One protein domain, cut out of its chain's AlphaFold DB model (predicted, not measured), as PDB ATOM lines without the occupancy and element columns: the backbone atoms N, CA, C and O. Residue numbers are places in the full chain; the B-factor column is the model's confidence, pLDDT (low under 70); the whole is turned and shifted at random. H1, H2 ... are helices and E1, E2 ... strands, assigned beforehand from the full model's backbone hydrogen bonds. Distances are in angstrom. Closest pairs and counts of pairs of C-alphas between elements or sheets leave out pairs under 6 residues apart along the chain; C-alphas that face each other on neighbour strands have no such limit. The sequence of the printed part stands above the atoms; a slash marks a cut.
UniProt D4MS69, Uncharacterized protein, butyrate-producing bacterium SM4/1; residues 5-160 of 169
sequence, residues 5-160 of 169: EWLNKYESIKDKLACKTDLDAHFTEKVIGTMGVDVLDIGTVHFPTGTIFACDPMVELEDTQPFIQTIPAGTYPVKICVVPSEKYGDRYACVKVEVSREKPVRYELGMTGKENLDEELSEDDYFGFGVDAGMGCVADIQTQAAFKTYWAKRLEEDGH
ATOM      1  N   GLU A   5      -0.761 103.000  33.073       95.75
ATOM      2  CA  GLU A   5      -2.220 103.092  33.013       95.75
ATOM      3  C   GLU A   5      -2.854 101.753  32.623       95.75
ATOM      4  O   GLU A   5      -3.747 101.275  33.322       95.75
ATOM      5  N   TRP A   6      -2.333 101.107  31.575       95.94
ATOM      6  CA  TRP A   6      -2.795  99.789  31.150       95.94
ATOM      7  C   TRP A   6      -2.598  98.747  32.255       95.94
ATOM      8  O   TRP A   6      -3.522  98.002  32.560       95.94
ATOM      9  N   LEU A   7      -1.432  98.737  32.915       95.88
ATOM     10  CA  LEU A   7      -1.143  97.815  34.020       95.88
ATOM     11  C   LEU A   7      -2.110  98.005  35.190       95.88
ATOM     12  O   LEU A   7      -2.682  97.032  35.668       95.88
ATOM     13  N   ASN A   8      -2.345  99.247  35.621       95.69
ATOM     14  CA  ASN A   8      -3.297  99.539  36.695       95.69
ATOM     15  C   ASN A   8      -4.708  99.067  36.340       95.69
ATOM     16  O   ASN A   8      -5.435  98.551  37.190       95.69
ATOM     17  N   LYS A   9      -5.095  99.234  35.074       95.31
ATOM     18  CA  LYS A   9      -6.391  98.785  34.592       95.31
ATOM     19  C   LYS A   9      -6.491  97.265  34.561       95.31
ATOM     20  O   LYS A   9      -7.458  96.726  35.097       95.31
ATOM     21  N   TYR A  10      -5.487  96.589  34.008       94.69
ATOM     22  CA  TYR A  10      -5.397  95.132  33.997       94.69
ATOM     23  C   TYR A  10      -5.496  94.565  35.415       94.69
ATOM     24  O   TYR A  10      -6.333  93.706  35.675       94.69
ATOM     25  N   GLU A  11      -4.740  95.120  36.363       94.44
ATOM     26  CA  GLU A  11      -4.791  94.720  37.771       94.44
ATOM     27  C   GLU A  11      -6.192  94.861  38.385       94.44
ATOM     28  O   GLU A  11      -6.593  94.020  39.187       94.44
ATOM     29  N   SER A  12      -6.974  95.868  37.976       93.69
ATOM     30  CA  SER A  12      -8.346  96.058  38.469       93.69
ATOM     31  C   SER A  12      -9.367  95.049  37.921       93.69
ATOM     32  O   SER A  12     -10.434  94.884  38.515       93.69
ATOM     33  N   ILE A  13      -9.065  94.374  36.801       91.88
ATOM     34  CA  ILE A  13     -10.001  93.463  36.117       91.88
ATOM     35  C   ILE A  13      -9.505  92.020  35.977       91.88
ATOM     36  O   ILE A  13     -10.302  91.156  35.621       91.88
ATOM     37  N   LYS A  14      -8.230  91.725  36.255       91.19
ATOM     38  CA  LYS A  14      -7.614  90.408  36.005       91.19
ATOM     39  C   LYS A  14      -8.349  89.236  36.656       91.19
ATOM     40  O   LYS A  14      -8.320  88.130  36.132       91.19
ATOM     41  N   ASP A  15      -9.037  89.468  37.773       90.88
ATOM     42  CA  ASP A  15      -9.846  88.442  38.438       90.88
ATOM     43  C   ASP A  15     -11.099  88.061  37.651       90.88
ATOM     44  O   ASP A  15     -11.519  86.909  37.708       90.88
ATOM     45  N   LYS A  16     -11.667  88.996  36.883       89.62
ATOM     46  CA  LYS A  16     -12.790  88.718  35.977       89.62
ATOM     47  C   LYS A  16     -12.348  87.903  34.762       89.62
ATOM     48  O   LYS A  16     -13.141  87.138  34.238       89.62
ATOM     49  N   LEU A  17     -11.085  88.056  34.361       91.56
ATOM     50  CA  LEU A  17     -10.462  87.353  33.237       91.56
ATOM     51  C   LEU A  17      -9.949  85.950  33.598       91.56
ATOM     52  O   LEU A  17      -9.479  85.220  32.724       91.56
ATOM     53  N   ALA A  18      -9.976  85.569  34.876       91.56
ATOM     54  CA  ALA A  18      -9.490  84.266  35.300       91.56
ATOM     55  C   ALA A  18     -10.407  83.149  34.780       91.56
ATOM     56  O   ALA A  18     -11.625  83.186  34.971       91.56
ATOM     57  N   CYS A  19      -9.823  82.118  34.166       91.69
ATOM     58  CA  CYS A  19     -10.611  80.993  33.672       91.69
ATOM     59  C   CYS A  19     -11.190  80.203  34.855       91.69
ATOM     60  O   CYS A  19     -10.458  79.722  35.723       91.69
ATOM     61  N   LYS A  20     -12.521  80.060  34.876       90.44
ATOM     62  CA  LYS A  20     -13.263  79.336  35.924       90.44
ATOM     63  C   LYS A  20     -13.213  77.810  35.752       90.44
ATOM     64  O   LYS A  20     -13.594  77.079  36.663       90.44
ATOM     65  N   THR A  21     -12.773  77.334  34.588       90.88
ATOM     66  CA  THR A  21     -12.687  75.907  34.262       90.88
ATOM     67  C   THR A  21     -11.361  75.334  34.741       90.88
ATOM     68  O   THR A  21     -10.312  75.946  34.555       90.88
ATOM     69  N   ASP A  22     -11.393  74.128  35.308       94.81
ATOM     70  CA  ASP A  22     -10.172  73.390  35.620       94.81
ATOM     71  C   ASP A  22      -9.528  72.852  34.334       94.81
ATOM     72  O   ASP A  22      -9.887  71.785  33.833       94.81
ATOM     73  N   LEU A  23      -8.594  73.613  33.760       96.00
ATOM     74  CA  LEU A  23      -7.928  73.218  32.519       96.00
ATOM     75  C   LEU A  23      -7.054  71.968  32.701       96.00
ATOM     76  O   LEU A  23      -6.947  71.177  31.767       96.00
ATOM     77  N   ASP A  24      -6.495  71.734  33.893       96.81
ATOM     78  CA  ASP A  24      -5.668  70.554  34.173       96.81
ATOM     79  C   ASP A  24      -6.475  69.244  34.180       96.81
ATOM     80  O   ASP A  24      -5.910  68.170  33.951       96.81
ATOM     81  N   ALA A  25      -7.807  69.314  34.314       97.00
ATOM     82  CA  ALA A  25      -8.689  68.158  34.150       97.00
ATOM     83  C   ALA A  25      -8.500  67.483  32.780       97.00
ATOM     84  O   ALA A  25      -8.501  66.258  32.697       97.00
ATOM     85  N   HIS A  26      -8.215  68.250  31.717       97.44
ATOM     86  CA  HIS A  26      -7.955  67.723  30.367       97.44
ATOM     87  C   HIS A  26      -6.743  66.780  30.295       97.44
ATOM     88  O   HIS A  26      -6.595  66.035  29.327       97.44
ATOM     89  N   PHE A  27      -5.866  66.816  31.301       97.50
ATOM     90  CA  PHE A  27      -4.645  66.014  31.356       97.50
ATOM     91  C   PHE A  27      -4.636  64.993  32.496       97.50
ATOM     92  O   PHE A  27      -3.737  64.153  32.545       97.50
ATOM     93  N   THR A  28      -5.599  65.068  33.415       96.25
ATOM     94  CA  THR A  28      -5.682  64.205  34.602       96.25
ATOM     95  C   THR A  28      -6.905  63.289  34.579       96.25
ATOM     96  O   THR A  28      -6.821  62.161  35.065       96.25
ATOM     97  N   GLU A  29      -7.998  63.713  33.946       97.19
ATOM     98  CA  GLU A  29      -9.229  62.940  33.802       97.19
ATOM     99  C   GLU A  29      -9.269  62.155  32.483       97.19
ATOM    100  O   GLU A  29      -8.597  62.476  31.503       97.19
ATOM    101  N   LYS A  30     -10.091  61.101  32.446       97.44
ATOM    102  CA  LYS A  30     -10.330  60.294  31.231       97.44
ATOM    103  C   LYS A  30     -11.561  60.724  30.438       97.44
ATOM    104  O   LYS A  30     -11.757  60.259  29.318       97.44
ATOM    105  N   VAL A  31     -12.395  61.586  31.014       97.19
ATOM    106  CA  VAL A  31     -13.618  62.096  30.390       97.19
ATOM    107  C   VAL A  31     -13.754  63.580  30.705       97.19
ATOM    108  O   VAL A  31     -13.687  63.966  31.868       97.19
ATOM    109  N   ILE A  32     -13.997  64.396  29.678       96.31
ATOM    110  CA  ILE A  32     -14.321  65.821  29.808       96.31
ATOM    111  C   ILE A  32     -15.743  66.038  29.294       96.31
ATOM    112  O   ILE A  32     -16.057  65.779  28.129       96.31
ATOM    113  N   GLY A  33     -16.638  66.469  30.184       93.38
ATOM    114  CA  GLY A  33     -18.072  66.504  29.904       93.38
ATOM    115  C   GLY A  33     -18.608  65.099  29.614       93.38
ATOM    116  O   GLY A  33     -18.718  64.276  30.515       93.38
ATOM    117  N   THR A  34     -18.940  64.825  28.351       93.88
ATOM    118  CA  THR A  34     -19.398  63.500  27.882       93.88
ATOM    119  C   THR A  34     -18.401  62.812  26.946       93.88
ATOM    120  O   THR A  34     -18.671  61.715  26.461       93.88
ATOM    121  N   MET A  35     -17.251  63.441  26.689       95.25
ATOM    122  CA  MET A  35     -16.269  62.973  25.717       95.25
ATOM    123  C   MET A  35     -15.131  62.241  26.417       95.25
ATOM    124  O   MET A  35     -14.498  62.794  27.315       95.25
ATOM    125  N   GLY A  36     -14.851  61.010  25.985       96.62
ATOM    126  CA  GLY A  36     -13.619  60.320  26.356       96.62
ATOM    127  C   GLY A  36     -12.412  61.034  25.753       96.62
ATOM    128  O   GLY A  36     -12.442  61.412  24.581       96.62
ATOM    129  N   VAL A  37     -11.371  61.222  26.558       97.88
ATOM    130  CA  VAL A  37     -10.132  61.887  26.149       97.88
ATOM    131  C   VAL A  37      -8.922  61.009  26.431       97.88
ATOM    132  O   VAL A  37      -8.938  60.160  27.326       97.88
ATOM    133  N   ASP A  38      -7.857  61.242  25.675       97.38
ATOM    134  CA  ASP A  38      -6.532  60.707  25.962       97.38
ATOM    135  C   ASP A  38      -5.478  61.819  25.942       97.38
ATOM    136  O   ASP A  38      -5.752  62.950  25.533       97.38
ATOM    137  N   VAL A  39      -4.271  61.511  26.410       97.88
ATOM    138  CA  VAL A  39      -3.167  62.471  26.476       97.88
ATOM    139  C   VAL A  39      -2.010  61.982  25.623       97.88
ATOM    140  O   VAL A  39      -1.416  60.941  25.900       97.88
ATOM    141  N   LEU A  40      -1.651  62.776  24.619       97.19
ATOM    142  CA  LEU A  40      -0.453  62.570  23.816       97.19
ATOM    143  C   LEU A  40       0.705  63.377  24.397       97.19
ATOM    144  O   LEU A  40       0.600  64.592  24.559       97.19
ATOM    145  N   ASP A  41       1.819  62.706  24.675       96.62
ATOM    146  CA  ASP A  41       3.113  63.352  24.888       96.62
ATOM    147  C   ASP A  41       3.775  63.552  23.520       96.62
ATOM    148  O   ASP A  41       3.996  62.586  22.787       96.62
ATOM    149  N   ILE A  42       4.041  64.808  23.160       96.81
ATOM    150  CA  ILE A  42       4.617  65.167  21.857       96.81
ATOM    151  C   ILE A  42       6.086  65.600  21.966       96.81
ATOM    152  O   ILE A  42       6.639  66.177  21.031       96.81
ATOM    153  N   GLY A  43       6.732  65.301  23.094       98.00
ATOM    154  CA  GLY A  43       8.122  65.634  23.360       98.00
ATOM    155  C   GLY A  43       8.274  66.922  24.157       98.00
ATOM    156  O   GLY A  43       7.469  67.244  25.030       98.00
ATOM    157  N   THR A  44       9.359  67.651  23.902       98.38
ATOM    158  CA  THR A  44       9.727  68.829  24.688       98.38
ATOM    159  C   THR A  44       9.923  70.067  23.826       98.38
ATOM    160  O   THR A  44      10.306  69.987  22.660       98.38
ATOM    161  N   VAL A  45       9.694  71.226  24.435       98.25
ATOM    162  CA  VAL A  45       9.983  72.543  23.867       98.25
ATOM    163  C   VAL A  45      11.049  73.238  24.706       98.25
ATOM    164  O   VAL A  45      11.056  73.128  25.933       98.25
ATOM    165  N   HIS A  46      11.980  73.926  24.045       98.31
ATOM    166  CA  HIS A  46      13.077  74.636  24.693       98.31
ATOM    167  C   HIS A  46      12.836  76.147  24.675       98.31
ATOM    168  O   HIS A  46      12.692  76.743  23.609       98.31
ATOM    169  N   PHE A  47      12.831  76.759  25.857       98.62
ATOM    170  CA  PHE A  47      12.631  78.188  26.072       98.62
ATOM    171  C   PHE A  47      13.867  78.783  26.758       98.62
ATOM    172  O   PHE A  47      13.928  78.843  27.989       98.62
ATOM    173  N   PRO A  48      14.900  79.175  25.991       98.44
ATOM    174  CA  PRO A  48      16.175  79.631  26.545       98.44
ATOM    175  C   PRO A  48      16.090  80.969  27.291       98.44
ATOM    176  O   PRO A  48      16.988  81.273  28.073       98.44
ATOM    177  N   THR A  49      15.048  81.776  27.067       98.50
ATOM    178  CA  THR A  49      14.828  83.033  27.803       98.50
ATOM    179  C   THR A  49      13.655  82.959  28.763       98.50
ATOM    180  O   THR A  49      13.635  83.705  29.739       98.50
ATOM    181  N   GLY A  50      12.678  82.093  28.477       98.44
ATOM    182  CA  GLY A  50      11.411  82.060  29.202       98.44
ATOM    183  C   GLY A  50      10.466  83.216  28.849       98.44
ATOM    184  O   GLY A  50       9.377  83.319  29.416       98.44
ATOM    185  N   THR A  51      10.853  84.066  27.893       98.44
ATOM    186  CA  THR A  51       9.993  85.071  27.266       98.44
ATOM    187  C   THR A  51       9.300  84.418  26.079       98.44
ATOM    188  O   THR A  51       9.913  84.221  25.024       98.44
ATOM    189  N   ILE A  52       8.032  84.060  26.266       98.25
ATOM    190  CA  ILE A  52       7.263  83.258  25.313       98.25
ATOM    191  C   ILE A  52       6.075  84.027  24.728       98.25
ATOM    192  O   ILE A  52       5.577  84.984  25.320       98.25
ATOM    193  N   PHE A  53       5.617  83.586  23.564       98.00
ATOM    194  CA  PHE A  53       4.404  84.049  22.893       98.00
ATOM    195  C   PHE A  53       3.616  82.857  22.350       98.00
ATOM    196  O   PHE A  53       4.165  81.759  22.219       98.00
ATOM    197  N   ALA A  54       2.350  83.091  21.998       97.44
ATOM    198  CA  ALA A  54       1.552  82.153  21.220       97.44
ATOM    199  C   ALA A  54       0.945  82.829  19.987       97.44
ATOM    200  O   ALA A  54       0.575  83.999  20.055       97.44
ATOM    201  N   CYS A  55       0.889  82.110  18.867       96.94
ATOM    202  CA  CYS A  55       0.388  82.623  17.589       96.94
ATOM    203  C   CYS A  55       0.020  81.501  16.614       96.94
ATOM    204  O   CYS A  55       0.393  80.342  16.833       96.94
ATOM    205  N   ASP A  56      -0.617  81.857  15.496       96.81
ATOM    206  CA  ASP A  56      -0.547  81.036  14.289       96.81
ATOM    207  C   ASP A  56       0.854  81.171  13.654       96.81
ATOM    208  O   ASP A  56       1.241  82.261  13.209       96.81
ATOM    209  N   PRO A  57       1.637  80.078  13.580       95.12
ATOM    210  CA  PRO A  57       3.020  80.140  13.131       95.12
ATOM    211  C   PRO A  57       3.187  80.473  11.640       95.12
ATOM    212  O   PRO A  57       4.304  80.764  11.218       95.12
ATOM    213  N   MET A  58       2.131  80.393  10.826       93.88
ATOM    214  CA  MET A  58       2.201  80.713   9.393       93.88
ATOM    215  C   MET A  58       1.817  82.148   9.073       93.88
ATOM    216  O   MET A  58       2.038  82.584   7.945       93.88
ATOM    217  N   VAL A  59       1.239  82.866  10.035       93.56
ATOM    218  CA  VAL A  59       0.687  84.201   9.799       93.56
ATOM    219  C   VAL A  59       1.393  85.246  10.641       93.56
ATOM    220  O   VAL A  59       1.827  86.259  10.104       93.56
ATOM    221  N   GLU A  60       1.559  84.997  11.939       94.50
ATOM    222  CA  GLU A  60       1.995  86.045  12.867       94.50
ATOM    223  C   GLU A  60       3.388  85.807  13.456       94.50
ATOM    224  O   GLU A  60       3.926  86.706  14.097       94.50
ATOM    225  N   LEU A  61       4.009  84.644  13.206       95.31
ATOM    226  CA  LEU A  61       5.264  84.219  13.848       95.31
ATOM    227  C   LEU A  61       6.363  85.283  13.835       95.31
ATOM    228  O   LEU A  61       7.115  85.386  14.801       95.31
ATOM    229  N   GLU A  62       6.474  86.057  12.756       94.62
ATOM    230  CA  GLU A  62       7.464  87.122  12.638       94.62
ATOM    231  C   GLU A  62       7.200  88.268  13.630       94.62
ATOM    232  O   GLU A  62       8.127  88.737  14.283       94.62
ATOM    233  N   ASP A  63       5.956  88.680  13.844       93.25
ATOM    234  CA  ASP A  63       5.646  89.940  14.529       93.25
ATOM    235  C   ASP A  63       4.916  89.780  15.867       93.25
ATOM    236  O   ASP A  63       4.715  90.771  16.577       93.25
ATOM    237  N   THR A  64       4.561  88.551  16.261       95.94
ATOM    238  CA  THR A  64       3.875  88.306  17.534       95.94
ATOM    239  C   THR A  64       4.673  88.849  18.717       95.94
ATOM    240  O   THR A  64       5.866  88.581  18.885       95.94
ATOM    241  N   GLN A  65       3.980  89.595  19.577       95.44
ATOM    242  CA  GLN A  65       4.525  90.116  20.821       95.44
ATOM    243  C   GLN A  65       4.517  89.022  21.911       95.44
ATOM    244  O   GLN A  65       3.496  88.359  22.085       95.44
ATOM    245  N   PRO A  66       5.596  88.859  22.699       97.50
ATOM    246  CA  PRO A  66       5.579  88.026  23.898       97.50
ATOM    247  C   PRO A  66       4.573  88.482  24.940       97.50
ATOM    248  O   PRO A  66       4.241  89.667  25.045       97.50
ATOM    249  N   PHE A  67       4.153  87.516  25.751       97.69
ATOM    250  CA  PHE A  67       3.390  87.787  26.952       97.69
ATOM    251  C   PHE A  67       4.216  88.619  27.944       97.69
ATOM    252  O   PHE A  67       5.449  88.574  27.964       97.69
ATOM    253  N   ILE A  68       3.531  89.390  28.784       96.12
ATOM    254  CA  ILE A  68       4.119  90.122  29.909       96.12
ATOM    255  C   ILE A  68       4.608  89.122  30.962       96.12
ATOM    256  O   ILE A  68       5.632  89.350  31.607       96.12
ATOM    257  N   GLN A  69       3.874  88.022  31.140       93.50
ATOM    258  CA  GLN A  69       4.265  86.929  32.013       93.50
ATOM    259  C   GLN A  69       5.437  86.159  31.403       93.50
ATOM    260  O   GLN A  69       5.412  85.778  30.233       93.50
ATOM    261  N   THR A  70       6.447  85.885  32.223       96.75
ATOM    262  CA  THR A  70       7.579  85.033  31.859       96.75
ATOM    263  C   THR A  70       7.558  83.746  32.668       96.75
ATOM    264  O   THR A  70       6.950  83.656  33.737       96.75
ATOM    265  N   ILE A  71       8.246  82.738  32.151       97.75
ATOM    266  CA  ILE A  71       8.507  81.475  32.843       97.75
ATOM    267  C   ILE A  71      10.015  81.324  33.060       97.75
ATOM    268  O   ILE A  71      10.796  82.046  32.435       97.75
ATOM    269  N   PRO A  72      10.477  80.419  33.939       98.25
ATOM    270  CA  PRO A  72      11.900  80.127  34.022       98.25
ATOM    271  C   PRO A  72      12.442  79.661  32.663       98.25
ATOM    272  O   PRO A  72      11.743  79.012  31.886       98.25
ATOM    273  N   ALA A  73      13.699  79.990  32.366       98.56
ATOM    274  CA  ALA A  73      14.365  79.419  31.204       98.56
ATOM    275  C   ALA A  73      14.529  77.905  31.402       98.56
ATOM    276  O   ALA A  73      14.932  77.454  32.479       98.56
ATOM    277  N   GLY A  74      14.242  77.112  30.372       98.50
ATOM    278  CA  GLY A  74      14.262  75.663  30.517       98.50
ATOM    279  C   GLY A  74      13.755  74.889  29.311       98.50
ATOM    280  O   GLY A  74      13.512  75.432  28.236       98.50
ATOM    281  N   THR A  75      13.619  73.582  29.507       98.62
ATOM    282  CA  THR A  75      13.044  72.655  28.533       98.62
ATOM    283  C   THR A  75      11.880  71.939  29.191       98.62
ATOM    284  O   THR A  75      12.052  71.339  30.253       98.62
ATOM    285  N   TYR A  76      10.712  71.991  28.559       98.56
ATOM    286  CA  TYR A  76       9.451  71.583  29.167       98.56
ATOM    287  C   TYR A  76       8.726  70.553  28.305       98.56
ATOM    288  O   TYR A  76       8.741  70.686  27.081       98.56
ATOM    289  N   PRO A  77       8.094  69.528  28.905       98.25
ATOM    290  CA  PRO A  77       7.272  68.594  28.155       98.25
ATOM    291  C   PRO A  77       6.012  69.281  27.631       98.25
ATOM    292  O   PRO A  77       5.417  70.130  28.304       98.25
ATOM    293  N   VAL A  78       5.605  68.885  26.430       98.19
ATOM    294  CA  VAL A  78       4.395  69.370  25.773       98.19
ATOM    295  C   VAL A  78       3.427  68.210  25.614       98.19
ATOM    296  O   VAL A  78       3.770  67.149  25.092       98.19
ATOM    297  N   LYS A  79       2.204  68.420  26.088       98.12
ATOM    298  CA  LYS A  79       1.132  67.428  26.072       98.12
ATOM    299  C   LYS A  79      -0.061  67.964  25.304       98.12
ATOM    300  O   LYS A  79      -0.356  69.158  25.374       98.12
ATOM    301  N   ILE A  80      -0.781  67.077  24.632       97.62
ATOM    302  CA  ILE A  80      -2.034  67.389  23.947       97.62
ATOM    303  C   ILE A  80      -3.131  66.485  24.504       97.62
ATOM    304  O   ILE A  80      -3.010  65.264  24.466       97.62
ATOM    305  N   CYS A  81      -4.202  67.087  25.011       98.12
ATOM    306  CA  CYS A  81      -5.457  66.400  25.271       98.12
ATOM    307  C   CYS A  81      -6.169  66.177  23.935       98.12
ATOM    308  O   CYS A  81      -6.460  67.136  23.210       98.12
ATOM    309  N   VAL A  82      -6.433  64.917  23.610       97.75
ATOM    310  CA  VAL A  82      -7.066  64.507  22.359       97.75
ATOM    311  C   VAL A  82      -8.402  63.837  22.630       97.75
ATOM    312  O   VAL A  82      -8.551  63.093  23.593       97.75
ATOM    313  N   VAL A  83      -9.373  64.091  21.761       97.31
ATOM    314  CA  VAL A  83     -10.648  63.377  21.688       97.31
ATOM    315  C   VAL A  83     -10.532  62.384  20.531       97.31
ATOM    316  O   VAL A  83     -10.588  62.816  19.371       97.31
ATOM    317  N   PRO A  84     -10.348  61.081  20.805       95.31
ATOM    318  CA  PRO A  84     -10.221  60.086  19.751       95.31
ATOM    319  C   PRO A  84     -11.524  59.944  18.961       95.31
ATOM    320  O   PRO A  84     -12.614  59.903  19.541       95.31
ATOM    321  N   SER A  85     -11.442  59.850  17.633       94.19
ATOM    322  CA  SER A  85     -12.631  59.633  16.803       94.19
ATOM    323  C   SER A  85     -12.322  58.885  15.514       94.19
ATOM    324  O   SER A  85     -11.812  59.456  14.553       94.19
ATOM    325  N   GLU A  86     -12.770  57.631  15.426       92.38
ATOM    326  CA  GLU A  86     -12.654  56.836  14.194       92.38
ATOM    327  C   GLU A  86     -13.434  57.446  13.017       92.38
ATOM    328  O   GLU A  86     -13.073  57.258  11.857       92.38
ATOM    329  N   LYS A  87     -14.512  58.190  13.299       93.94
ATOM    330  CA  LYS A  87     -15.388  58.752  12.263       93.94
ATOM    331  C   LYS A  87     -14.858  60.056  11.670       93.94
ATOM    332  O   LYS A  87     -15.034  60.292  10.477       93.94
ATOM    333  N   TYR A  88     -14.288  60.928  12.500       89.69
ATOM    334  CA  TYR A  88     -13.960  62.305  12.114       89.69
ATOM    335  C   TYR A  88     -12.468  62.633  12.197       89.69
ATOM    336  O   TYR A  88     -12.100  63.782  11.927       89.69
ATOM    337  N   GLY A  89     -11.641  61.655  12.575       92.38
ATOM    338  CA  GLY A  89     -10.260  61.871  12.987       92.38
ATOM    339  C   GLY A  89     -10.180  62.491  14.381       92.38
ATOM    340  O   GLY A  89     -11.099  63.192  14.823       92.38
ATOM    341  N   ASP A  90      -9.066  62.229  15.056       94.38
ATOM    342  CA  ASP A  90      -8.809  62.729  16.402       94.38
ATOM    343  C   ASP A  90      -8.824  64.262  16.437       94.38
ATOM    344  O   ASP A  90      -8.409  64.939  15.489       94.38
ATOM    345  N   ARG A  91      -9.338  64.821  17.533       94.31
ATOM    346  CA  ARG A  91      -9.475  66.272  17.720       94.31
ATOM    347  C   ARG A  91      -8.680  66.736  18.921       94.31
ATOM    348  O   ARG A  91      -8.762  66.136  19.985       94.31
ATOM    349  N   TYR A  92      -7.932  67.819  18.760       94.19
ATOM    350  CA  TYR A  92      -7.154  68.410  19.844       94.19
ATOM    351  C   TYR A  92      -8.052  69.334  20.662       94.19
ATOM    352  O   TYR A  92      -8.631  70.272  20.121       94.19
ATOM    353  N   ALA A  93      -8.195  69.035  21.952       94.88
ATOM    354  CA  ALA A  93      -9.038  69.797  22.868       94.88
ATOM    355  C   ALA A  93      -8.235  70.843  23.649       94.88
ATOM    356  O   ALA A  93      -8.714  71.949  23.876       94.88
ATOM    357  N   CYS A  94      -7.012  70.502  24.064       96.31
ATOM    358  CA  CYS A  94      -6.162  71.394  24.846       96.31
ATOM    359  C   CYS A  94      -4.684  71.035  24.662       96.31
ATOM    360  O   CYS A  94      -4.338  69.855  24.588       96.31
ATOM    361  N   VAL A  95      -3.804  72.036  24.627       97.06
ATOM    362  CA  VAL A  95      -2.344  71.858  24.600       97.06
ATOM    363  C   VAL A  95      -1.761  72.441  25.883       97.06
ATOM    364  O   VAL A  95      -2.122  73.545  26.279       97.06
ATOM    365  N   LYS A  96      -0.848  71.709  26.528       97.31
ATOM    366  CA  LYS A  96      -0.158  72.139  27.748       97.31
ATOM    367  C   LYS A  96       1.349  72.063  27.564       97.31
ATOM    368  O   LYS A  96       1.891  70.986  27.333       97.31
ATOM    369  N   VAL A  97       2.017  73.195  27.767       98.19
ATOM    370  CA  VAL A  97       3.438  73.226  28.130       98.19
ATOM    371  C   VAL A  97       3.515  73.094  29.652       98.19
ATOM    372  O   VAL A  97       3.088  73.983  30.386       98.19
ATOM    373  N   GLU A  98       4.021  71.969  30.146       97.38
ATOM    374  CA  GLU A  98       4.060  71.676  31.582       97.38
ATOM    375  C   GLU A  98       5.318  72.285  32.224       97.38
ATOM    376  O   GLU A  98       6.356  71.638  32.357       97.38
ATOM    377  N   VAL A  99       5.219  73.562  32.607       97.50
ATOM    378  CA  VAL A  99       6.315  74.329  33.234       97.50
ATOM    379  C   VAL A  99       6.624  73.844  34.657       97.50
ATOM    380  O   VAL A  99       7.777  73.846  35.088       97.50
ATOM    381  N   SER A 100       5.595  73.397  35.377       95.81
ATOM    382  CA  SER A 100       5.673  72.790  36.706       95.81
ATOM    383  C   SER A 100       4.721  71.594  36.781       95.81
ATOM    384  O   SER A 100       3.733  71.536  36.052       95.81
ATOM    385  N   ARG A 101       5.020  70.643  37.674       94.50
ATOM    386  CA  ARG A 101       4.147  69.494  37.991       94.50
ATOM    387  C   ARG A 101       3.245  69.739  39.200       94.50
ATOM    388  O   ARG A 101       2.538  68.832  39.631       94.50
ATOM    389  N   GLU A 102       3.315  70.926  39.789       96.31
ATOM    390  CA  GLU A 102       2.404  71.320  40.857       96.31
ATOM    391  C   GLU A 102       0.985  71.490  40.316       96.31
ATOM    392  O   GLU A 102       0.789  71.875  39.163       96.31
ATOM    393  N   LYS A 103      -0.010  71.208  41.161       95.19
ATOM    394  CA  LYS A 103      -1.413  71.378  40.793       95.19
ATOM    395  C   LYS A 103      -1.712  72.872  40.590       95.19
ATOM    396  O   LYS A 103      -1.542  73.632  41.549       95.19
ATOM    397  N   PRO A 104      -2.203  73.300  39.412       95.75
ATOM    398  CA  PRO A 104      -2.631  74.679  39.216       95.75
ATOM    399  C   PRO A 104      -3.782  75.033  40.164       95.75
ATOM    400  O   PRO A 104      -4.710  74.251  40.362       95.75
ATOM    401  N   VAL A 105      -3.722  76.225  40.753       95.38
ATOM    402  CA  VAL A 105      -4.776  76.751  41.645       95.38
ATOM    403  C   VAL A 105      -5.525  77.939  41.041       95.38
ATOM    404  O   VAL A 105      -6.526  78.385  41.595       95.38
ATOM    405  N   ARG A 106      -5.026  78.465  39.919       94.94
ATOM    406  CA  ARG A 106      -5.575  79.607  39.192       94.94
ATOM    407  C   ARG A 106      -5.080  79.579  37.747       94.94
ATOM    408  O   ARG A 106      -3.940  79.188  37.502       94.94
ATOM    409  N   TYR A 107      -5.923  80.043  36.830       95.44
ATOM    410  CA  TYR A 107      -5.620  80.168  35.408       95.44
ATOM    411  C   TYR A 107      -5.768  81.628  34.984       95.44
ATOM    412  O   TYR A 107      -6.834  82.219  35.155       95.44
ATOM    413  N   GLU A 108      -4.697  82.198  34.443       94.25
ATOM    414  CA  GLU A 108      -4.656  83.576  33.951       94.25
ATOM    415  C   GLU A 108      -4.404  83.581  32.446       94.25
ATOM    416  O   GLU A 108      -3.717  82.701  31.922       94.25
ATOM    417  N   LEU A 109      -4.956  84.576  31.754       95.06
ATOM    418  CA  LEU A 109      -4.678  84.780  30.338       95.06
ATOM    419  C   LEU A 109      -3.230  85.256  30.147       95.06
ATOM    420  O   LEU A 109      -2.718  86.072  30.918       95.06
ATOM    421  N   GLY A 110      -2.580  84.765  29.092       95.19
ATOM    422  CA  GLY A 110      -1.322  85.334  28.619       95.19
ATOM    423  C   GLY A 110      -1.599  86.688  27.973       95.19
ATOM    424  O   GLY A 110      -2.287  86.746  26.958       95.19
ATOM    425  N   MET A 111      -1.075  87.765  28.556       96.12
ATOM    426  CA  MET A 111      -1.369  89.136  28.121       96.12
ATOM    427  C   MET A 111      -0.158  89.751  27.435       96.12
ATOM    428  O   MET A 111       0.952  89.629  27.937       96.12
ATOM    429  N   THR A 112      -0.349  90.473  26.340       95.69
ATOM    430  CA  THR A 112       0.713  91.178  25.604       95.69
ATOM    431  C   THR A 112       0.892  92.630  26.054       95.69
ATOM    432  O   THR A 112       1.927  93.251  25.786       95.69
ATOM    433  N   GLY A 113      -0.103  93.190  26.752       95.44
ATOM    434  CA  GLY A 113      -0.114  94.594  27.159       95.44
ATOM    435  C   GLY A 113      -0.672  95.540  26.101       95.44
ATOM    436  O   GLY A 113      -0.423  96.744  26.176       95.44
ATOM    437  N   LYS A 114      -1.353  94.992  25.091       93.44
ATOM    438  CA  LYS A 114      -1.987  95.731  23.988       93.44
ATOM    439  C   LYS A 114      -3.482  95.438  23.866       93.44
ATOM    440  O   LYS A 114      -4.140  96.016  23.007       93.44
ATOM    441  N   GLU A 115      -4.006  94.549  24.701       95.12
ATOM    442  CA  GLU A 115      -5.416  94.189  24.729       95.12
ATOM    443  C   GLU A 115      -6.272  95.425  25.032       95.12
ATOM    444  O   GLU A 115      -5.903  96.251  25.880       95.12
ATOM    445  N   ASN A 116      -7.414  95.549  24.349       94.00
ATOM    446  CA  ASN A 116      -8.358  96.629  24.601       94.00
ATOM    447  C   ASN A 116      -9.132  96.350  25.894       94.00
ATOM    448  O   ASN A 116     -10.064  95.552  25.912       94.00
ATOM    449  N   LEU A 117      -8.740  97.021  26.974       93.88
ATOM    450  CA  LEU A 117      -9.396  96.900  28.276       93.88
ATOM    451  C   LEU A 117     -10.503  97.951  28.479       93.88
ATOM    452  O   LEU A 117     -11.084  98.017  29.559       93.88
ATOM    453  N   ASP A 118     -10.745  98.839  27.506       89.44
ATOM    454  CA  ASP A 118     -11.752  99.911  27.580       89.44
ATOM    455  C   ASP A 118     -13.181  99.438  27.353       89.44
ATOM    456  O   ASP A 118     -14.119 100.115  27.773       89.44
ATOM    457  N   GLU A 119     -13.339  98.261  26.766       85.81
ATOM    458  CA  GLU A 119     -14.637  97.641  26.555       85.81
ATOM    459  C   GLU A 119     -15.123  96.919  27.819       85.81
ATOM    460  O   GLU A 119     -14.341  96.432  28.641       85.81
ATOM    461  N   GLU A 120     -16.444  96.885  27.999       83.50
ATOM    462  CA  GLU A 120     -17.058  96.138  29.090       83.50
ATOM    463  C   GLU A 120     -16.955  94.643  28.787       83.50
ATOM    464  O   GLU A 120     -17.649  94.130  27.916       83.50
ATOM    465  N   LEU A 121     -16.064  93.966  29.510       85.88
ATOM    466  CA  LEU A 121     -15.851  92.529  29.387       85.88
ATOM    467  C   LEU A 121     -16.947  91.761  30.132       85.88
ATOM    468  O   LEU A 121     -17.155  91.959  31.336       85.88
ATOM    469  N   SER A 122     -17.621  90.872  29.411       82.69
ATOM    470  CA  SER A 122     -18.540  89.881  29.957       82.69
ATOM    471  C   SER A 122     -17.789  88.774  30.712       82.69
ATOM    472  O   SER A 122     -16.562  88.679  30.658       82.69
ATOM    473  N   GLU A 123     -18.512  87.917  31.440       76.19
ATOM    474  CA  GLU A 123     -17.889  86.792  32.158       76.19
ATOM    475  C   GLU A 123     -17.296  85.715  31.237       76.19
ATOM    476  O   GLU A 123     -16.465  84.932  31.698       76.19
ATOM    477  N   ASP A 124     -17.726  85.671  29.974       80.75
ATOM    478  CA  ASP A 124     -17.294  84.679  28.984       80.75
ATOM    479  C   ASP A 124     -16.297  85.267  27.968       80.75
ATOM    480  O   ASP A 124     -15.822  84.559  27.075       80.75
ATOM    481  N   ASP A 125     -15.964  86.553  28.104       88.00
ATOM    482  CA  ASP A 125     -15.008  87.222  27.231       88.00
ATOM    483  C   ASP A 125     -13.579  86.827  27.604       88.00
ATOM    484  O   ASP A 125     -13.204  86.714  28.774       88.00
ATOM    485  N   TYR A 126     -12.746  86.652  26.585       91.69
ATOM    486  CA  TYR A 126     -11.335  86.348  26.755       91.69
ATOM    487  C   TYR A 126     -10.508  86.980  25.639       91.69
ATOM    488  O   TYR A 126     -10.998  87.264  24.547       91.69
ATOM    489  N   PHE A 127      -9.221  87.163  25.921       94.44
ATOM    490  CA  PHE A 127      -8.222  87.533  24.927       94.44
ATOM    491  C   PHE A 127      -7.463  86.289  24.470       94.44
ATOM    492  O   PHE A 127      -7.171  85.393  25.265       94.44
ATOM    493  N   GLY A 128      -7.139  86.238  23.183       93.69
ATOM    494  CA  GLY A 128      -6.413  85.138  22.562       93.69
ATOM    495  C   GLY A 128      -5.668  85.604  21.317       93.69
ATOM    496  O   GLY A 128      -5.522  86.802  21.083       93.69
ATOM    497  N   PHE A 129      -5.209  84.645  20.519       93.81
ATOM    498  CA  PHE A 129      -4.530  84.883  19.247       93.81
ATOM    499  C   PHE A 129      -5.318  84.239  18.095       93.81
ATOM    500  O   PHE A 129      -6.105  83.313  18.318       93.81
ATOM    501  N   GLY A 130      -5.129  84.749  16.876       91.31
ATOM    502  CA  GLY A 130      -5.765  84.211  15.672       91.31
ATOM    503  C   GLY A 130      -5.195  82.847  15.278       91.31
ATOM    504  O   GLY A 130      -4.028  82.561  15.521       91.31
ATOM    505  N   VAL A 131      -6.023  81.993  14.672       92.31
ATOM    506  CA  VAL A 131      -5.635  80.662  14.155       92.31
ATOM    507  C   VAL A 131      -5.995  80.539  12.674       92.31
ATOM    508  O   VAL A 131      -6.710  79.630  12.252       92.31
ATOM    509  N   ASP A 132      -5.556  81.509  11.879       92.38
ATOM    510  CA  ASP A 132      -5.952  81.705  10.480       92.38
ATOM    511  C   ASP A 132      -5.590  80.535   9.551       92.38
ATOM    512  O   ASP A 132      -6.344  80.215   8.630       92.38
ATOM    513  N   ALA A 133      -4.470  79.854   9.803       94.19
ATOM    514  CA  ALA A 133      -4.061  78.641   9.095       94.19
ATOM    515  C   ALA A 133      -4.510  77.357   9.820       94.19
ATOM    516  O   ALA A 133      -4.124  76.252   9.430       94.19
ATOM    517  N   GLY A 134      -5.325  77.481  10.872       91.12
ATOM    518  CA  GLY A 134      -5.771  76.366  11.702       91.12
ATOM    519  C   GLY A 134      -4.667  75.794  12.591       91.12
ATOM    520  O   GLY A 134      -4.727  74.615  12.946       91.12
ATOM    521  N   MET A 135      -3.649  76.595  12.930       92.75
ATOM    522  CA  MET A 135      -2.508  76.166  13.738       92.75
ATOM    523  C   MET A 135      -2.276  77.076  14.940       92.75
ATOM    524  O   MET A 135      -2.566  78.263  14.917       92.75
ATOM    525  N   GLY A 136      -1.702  76.499  15.996       94.06
ATOM    526  CA  GLY A 136      -1.236  77.231  17.166       94.06
ATOM    527  C   GLY A 136       0.182  76.810  17.521       94.06
ATOM    528  O   GLY A 136       0.528  75.630  17.461       94.06
ATOM    529  N   CYS A 137       1.006  77.781  17.884       94.44
ATOM    530  CA  CYS A 137       2.395  77.597  18.276       94.44
ATOM    531  C   CYS A 137       2.665  78.366  19.566       94.44
ATOM    532  O   CYS A 137       2.168  79.476  19.721       94.44
ATOM    533  N   VAL A 138       3.472  77.790  20.461       97.50
ATOM    534  CA  VAL A 138       4.072  78.494  21.601       97.50
ATOM    535  C   VAL A 138       5.580  78.500  21.395       97.50
ATOM    536  O   VAL A 138       6.187  77.435  21.267       97.50
ATOM    537  N   ALA A 139       6.191  79.679  21.360       98.06
ATOM    538  CA  ALA A 139       7.608  79.828  21.044       98.06
ATOM    539  C   ALA A 139       8.295  80.866  21.939       98.06
ATOM    540  O   ALA A 139       7.664  81.774  22.472       98.06
ATOM    541  N   ASP A 140       9.610  80.713  22.100       98.69
ATOM    542  CA  ASP A 140      10.474  81.677  22.788       98.69
ATOM    543  C   ASP A 140      10.932  82.777  21.824       98.69
ATOM    544  O   ASP A 140      11.138  82.532  20.631       98.69
ATOM    545  N   ILE A 141      11.155  83.983  22.343       98.19
ATOM    546  CA  ILE A 141      11.606  85.132  21.550       98.19
ATOM    547  C   ILE A 141      12.914  84.871  20.778       98.19
ATOM    548  O   ILE A 141      13.096  85.392  19.677       98.19
ATOM    549  N   GLN A 142      13.813  84.020  21.287       98.19
ATOM    550  CA  GLN A 142      15.005  83.609  20.536       98.19
ATOM    551  C   GLN A 142      14.660  82.753  19.314       98.19
ATOM    552  O   GLN A 142      15.315  82.878  18.281       98.19
ATOM    553  N   THR A 143      13.619  81.919  19.400       97.81
ATOM    554  CA  THR A 143      13.137  81.136  18.252       97.81
ATOM    555  C   THR A 143      12.591  82.066  17.171       97.81
ATOM    556  O   THR A 143      12.923  81.893  16.001       97.81
ATOM    557  N   GLN A 144      11.846  83.109  17.553       97.88
ATOM    558  CA  GLN A 144      11.387  84.139  16.616       97.88
ATOM    559  C   GLN A 144      12.559  84.874  15.946       97.88
ATOM    560  O   GLN A 144      12.556  85.071  14.733       97.88
ATOM    561  N   ALA A 145      13.591  85.251  16.707       98.00
ATOM    562  CA  ALA A 145      14.778  85.908  16.154       98.00
ATOM    563  C   ALA A 145      15.542  85.007  15.160       98.00
ATOM    564  O   ALA A 145      15.988  85.468  14.103       98.00
ATOM    565  N   ALA A 146      15.658  83.712  15.466       97.50
ATOM    566  CA  ALA A 146      16.246  82.732  14.559       97.50
ATOM    567  C   ALA A 146      15.395  82.552  13.291       97.50
ATOM    568  O   ALA A 146      15.943  82.542  12.187       97.50
ATOM    569  N   PHE A 147      14.068  82.482  13.436       96.88
ATOM    570  CA  PHE A 147      13.131  82.417  12.315       96.88
ATOM    571  C   PHE A 147      13.272  83.631  11.393       96.88
ATOM    572  O   PHE A 147      13.478  83.447  10.198       96.88
ATOM    573  N   LYS A 148      13.281  84.853  11.938       96.44
ATOM    574  CA  LYS A 148      13.519  86.098  11.181       96.44
ATOM    575  C   LYS A 148      14.804  86.049  10.369       96.44
ATOM    576  O   LYS A 148      14.810  86.358   9.182       96.44
ATOM    577  N   THR A 149      15.892  85.621  11.006       97.19
ATOM    578  CA  THR A 149      17.202  85.497  10.352       97.19
ATOM    579  C   THR A 149      17.151  84.512   9.182       97.19
ATOM    580  O   THR A 149      17.658  84.793   8.097       97.19
ATOM    581  N   TYR A 150      16.528  83.352   9.396       95.75
ATOM    582  CA  TYR A 150      16.345  82.341   8.361       95.75
ATOM    583  C   TYR A 150      15.458  82.842   7.213       95.75
ATOM    584  O   TYR A 150      15.804  82.659   6.046       95.75
ATOM    585  N   TRP A 151      14.337  83.483   7.540       94.38
ATOM    586  CA  TRP A 151      13.353  83.957   6.574       94.38
ATOM    587  C   TRP A 151      13.919  85.068   5.691       94.38
ATOM    588  O   TRP A 151      13.835  84.972   4.468       94.38
ATOM    589  N   ALA A 152      14.613  86.046   6.283       94.62
ATOM    590  CA  ALA A 152      15.311  87.097   5.545       94.62
ATOM    591  C   ALA A 152      16.308  86.517   4.529       94.62
ATOM    592  O   ALA A 152      16.286  86.887   3.355       94.62
ATOM    593  N   LYS A 153      17.115  85.529   4.945       94.75
ATOM    594  CA  LYS A 153      18.047  84.838   4.045       94.75
ATOM    595  C   LYS A 153      17.324  84.142   2.885       94.75
ATOM    596  O   LYS A 153      17.823  84.148   1.763       94.75
ATOM    597  N   ARG A 154      16.159  83.536   3.132       92.50
ATOM    598  CA  ARG A 154      15.387  82.876   2.069       92.50
ATOM    599  C   ARG A 154      14.776  83.847   1.078       92.50
ATOM    600  O   ARG A 154      14.861  83.595  -0.118       92.50
ATOM    601  N   LEU A 155      14.258  84.976   1.551       91.44
ATOM    602  CA  LEU A 155      13.768  86.037   0.674       91.44
ATOM    603  C   LEU A 155      14.883  86.599  -0.220       91.44
ATOM    604  O   LEU A 155      14.647  86.873  -1.395       91.44
ATOM    605  N   GLU A 156      16.106  86.725   0.305       91.81
ATOM    606  CA  GLU A 156      17.272  87.086  -0.503       91.81
ATOM    607  C   GLU A 156      17.562  86.019  -1.570       91.81
ATOM    608  O   GLU A 156      17.656  86.357  -2.748       91.81
ATOM    609  N   GLU A 157      17.675  84.739  -1.203       88.19
ATOM    610  CA  GLU A 157      17.954  83.636  -2.142       88.19
ATOM    611  C   GLU A 157      16.896  83.532  -3.260       88.19
ATOM    612  O   GLU A 157      17.248  83.414  -4.439       88.19
ATOM    613  N   ASP A 158      15.614  83.660  -2.915       78.12
ATOM    614  CA  ASP A 158      14.506  83.605  -3.870       78.12
ATOM    615  C   ASP A 158      14.470  84.850  -4.769       78.12
ATOM    616  O   ASP A 158      14.272  84.734  -5.983       78.12
ATOM    617  N   GLY A 159      14.777  86.032  -4.224       60.41
ATOM    618  CA  GLY A 159      14.931  87.273  -4.991       60.41
ATOM    619  C   GLY A 159      16.058  87.215  -6.033       60.41
ATOM    620  O   GLY A 159      15.950  87.831  -7.093       60.41
ATOM    621  N   HIS A 160      17.103  86.414  -5.795       53.88
ATOM    622  CA  HIS A 160      18.170  86.147  -6.770       53.88
ATOM    623  C   HIS A 160      17.807  85.055  -7.798       53.88
ATOM    624  O   HIS A 160      18.515  84.887  -8.795       53.88
TER     625      HIS A 160
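Overview. This is residues 5 to 160 of the 169 residues of an uncharacterized protein of butyrate-producing bacterium SM4/1 (UniProt D4MS69). A strongly twisted wall of three strands, E1, E3 and E4, has the short helix H2 over one face; the small two-strand ladder E2 and E5 lies near the middle, among long loops, and runs directly into H3, whose far part sticks out as an arm with residues 152 to 160. H1 sits far from both sheets. The printed 156 residues run H1 H2 E1 E2 E3 E4 E5 H3, mixed helices and strands, with under half of the residues in named elements; the sheets, E1 - E3 - E4 and E2 - E5, are antiparallel. The whole is only just compact, close to loose, with a radius of gyration of the C-alphas of 17.8 A and spans of 56 by 48 by 30 A.

Along the chain. Find C-alpha 38 at (-6.532, 60.707, 25.962); E1 runs from there to residue 47, 25.9 A, and bends by 54 degrees at residue 43. E3 is residues 74 to 83, 29.1 A, and E4 residues 91 to 97, 18.0 A. E2 is residues 52 to 55 and E5 137 to 140. H1, residues 5 to 13, starts at (-2.220, 103.092, 33.013); H2 is residues 25 to 28. H3, residues 141 to 159, is 26.8 A long and ends at (14.931, 87.273, -4.991).

Arrangement. Look between E1 and E3 for N 40 and O 80, 2.8 A apart, and in the hairpin E3 and E4 for N 81 and O 94, 2.8 A. H2 is on this sheet at a height of 8.2 A; C-alphas 26 and 81 are its closest to E3, 5.8 A. E2 and E5 have N 53 and O 139 at 2.9 A. The closest C-alphas of E1 and E5 are 47 and 140, 5.3 A. H1 is apart from H2, H3 and the five strands. Every O i to N i+4 pair is within hydrogen-bond range in H1 and H3; H2 is too short for one.

Size, cuts and confidence. The C-alphas of Thr 34 and His 160 are farthest apart, 55.9 A. The printed part has no cut; the links H1 to H2, E2 to E3 and E4 to E5 are long. Residues 159 to 160 are under pLDDT 70.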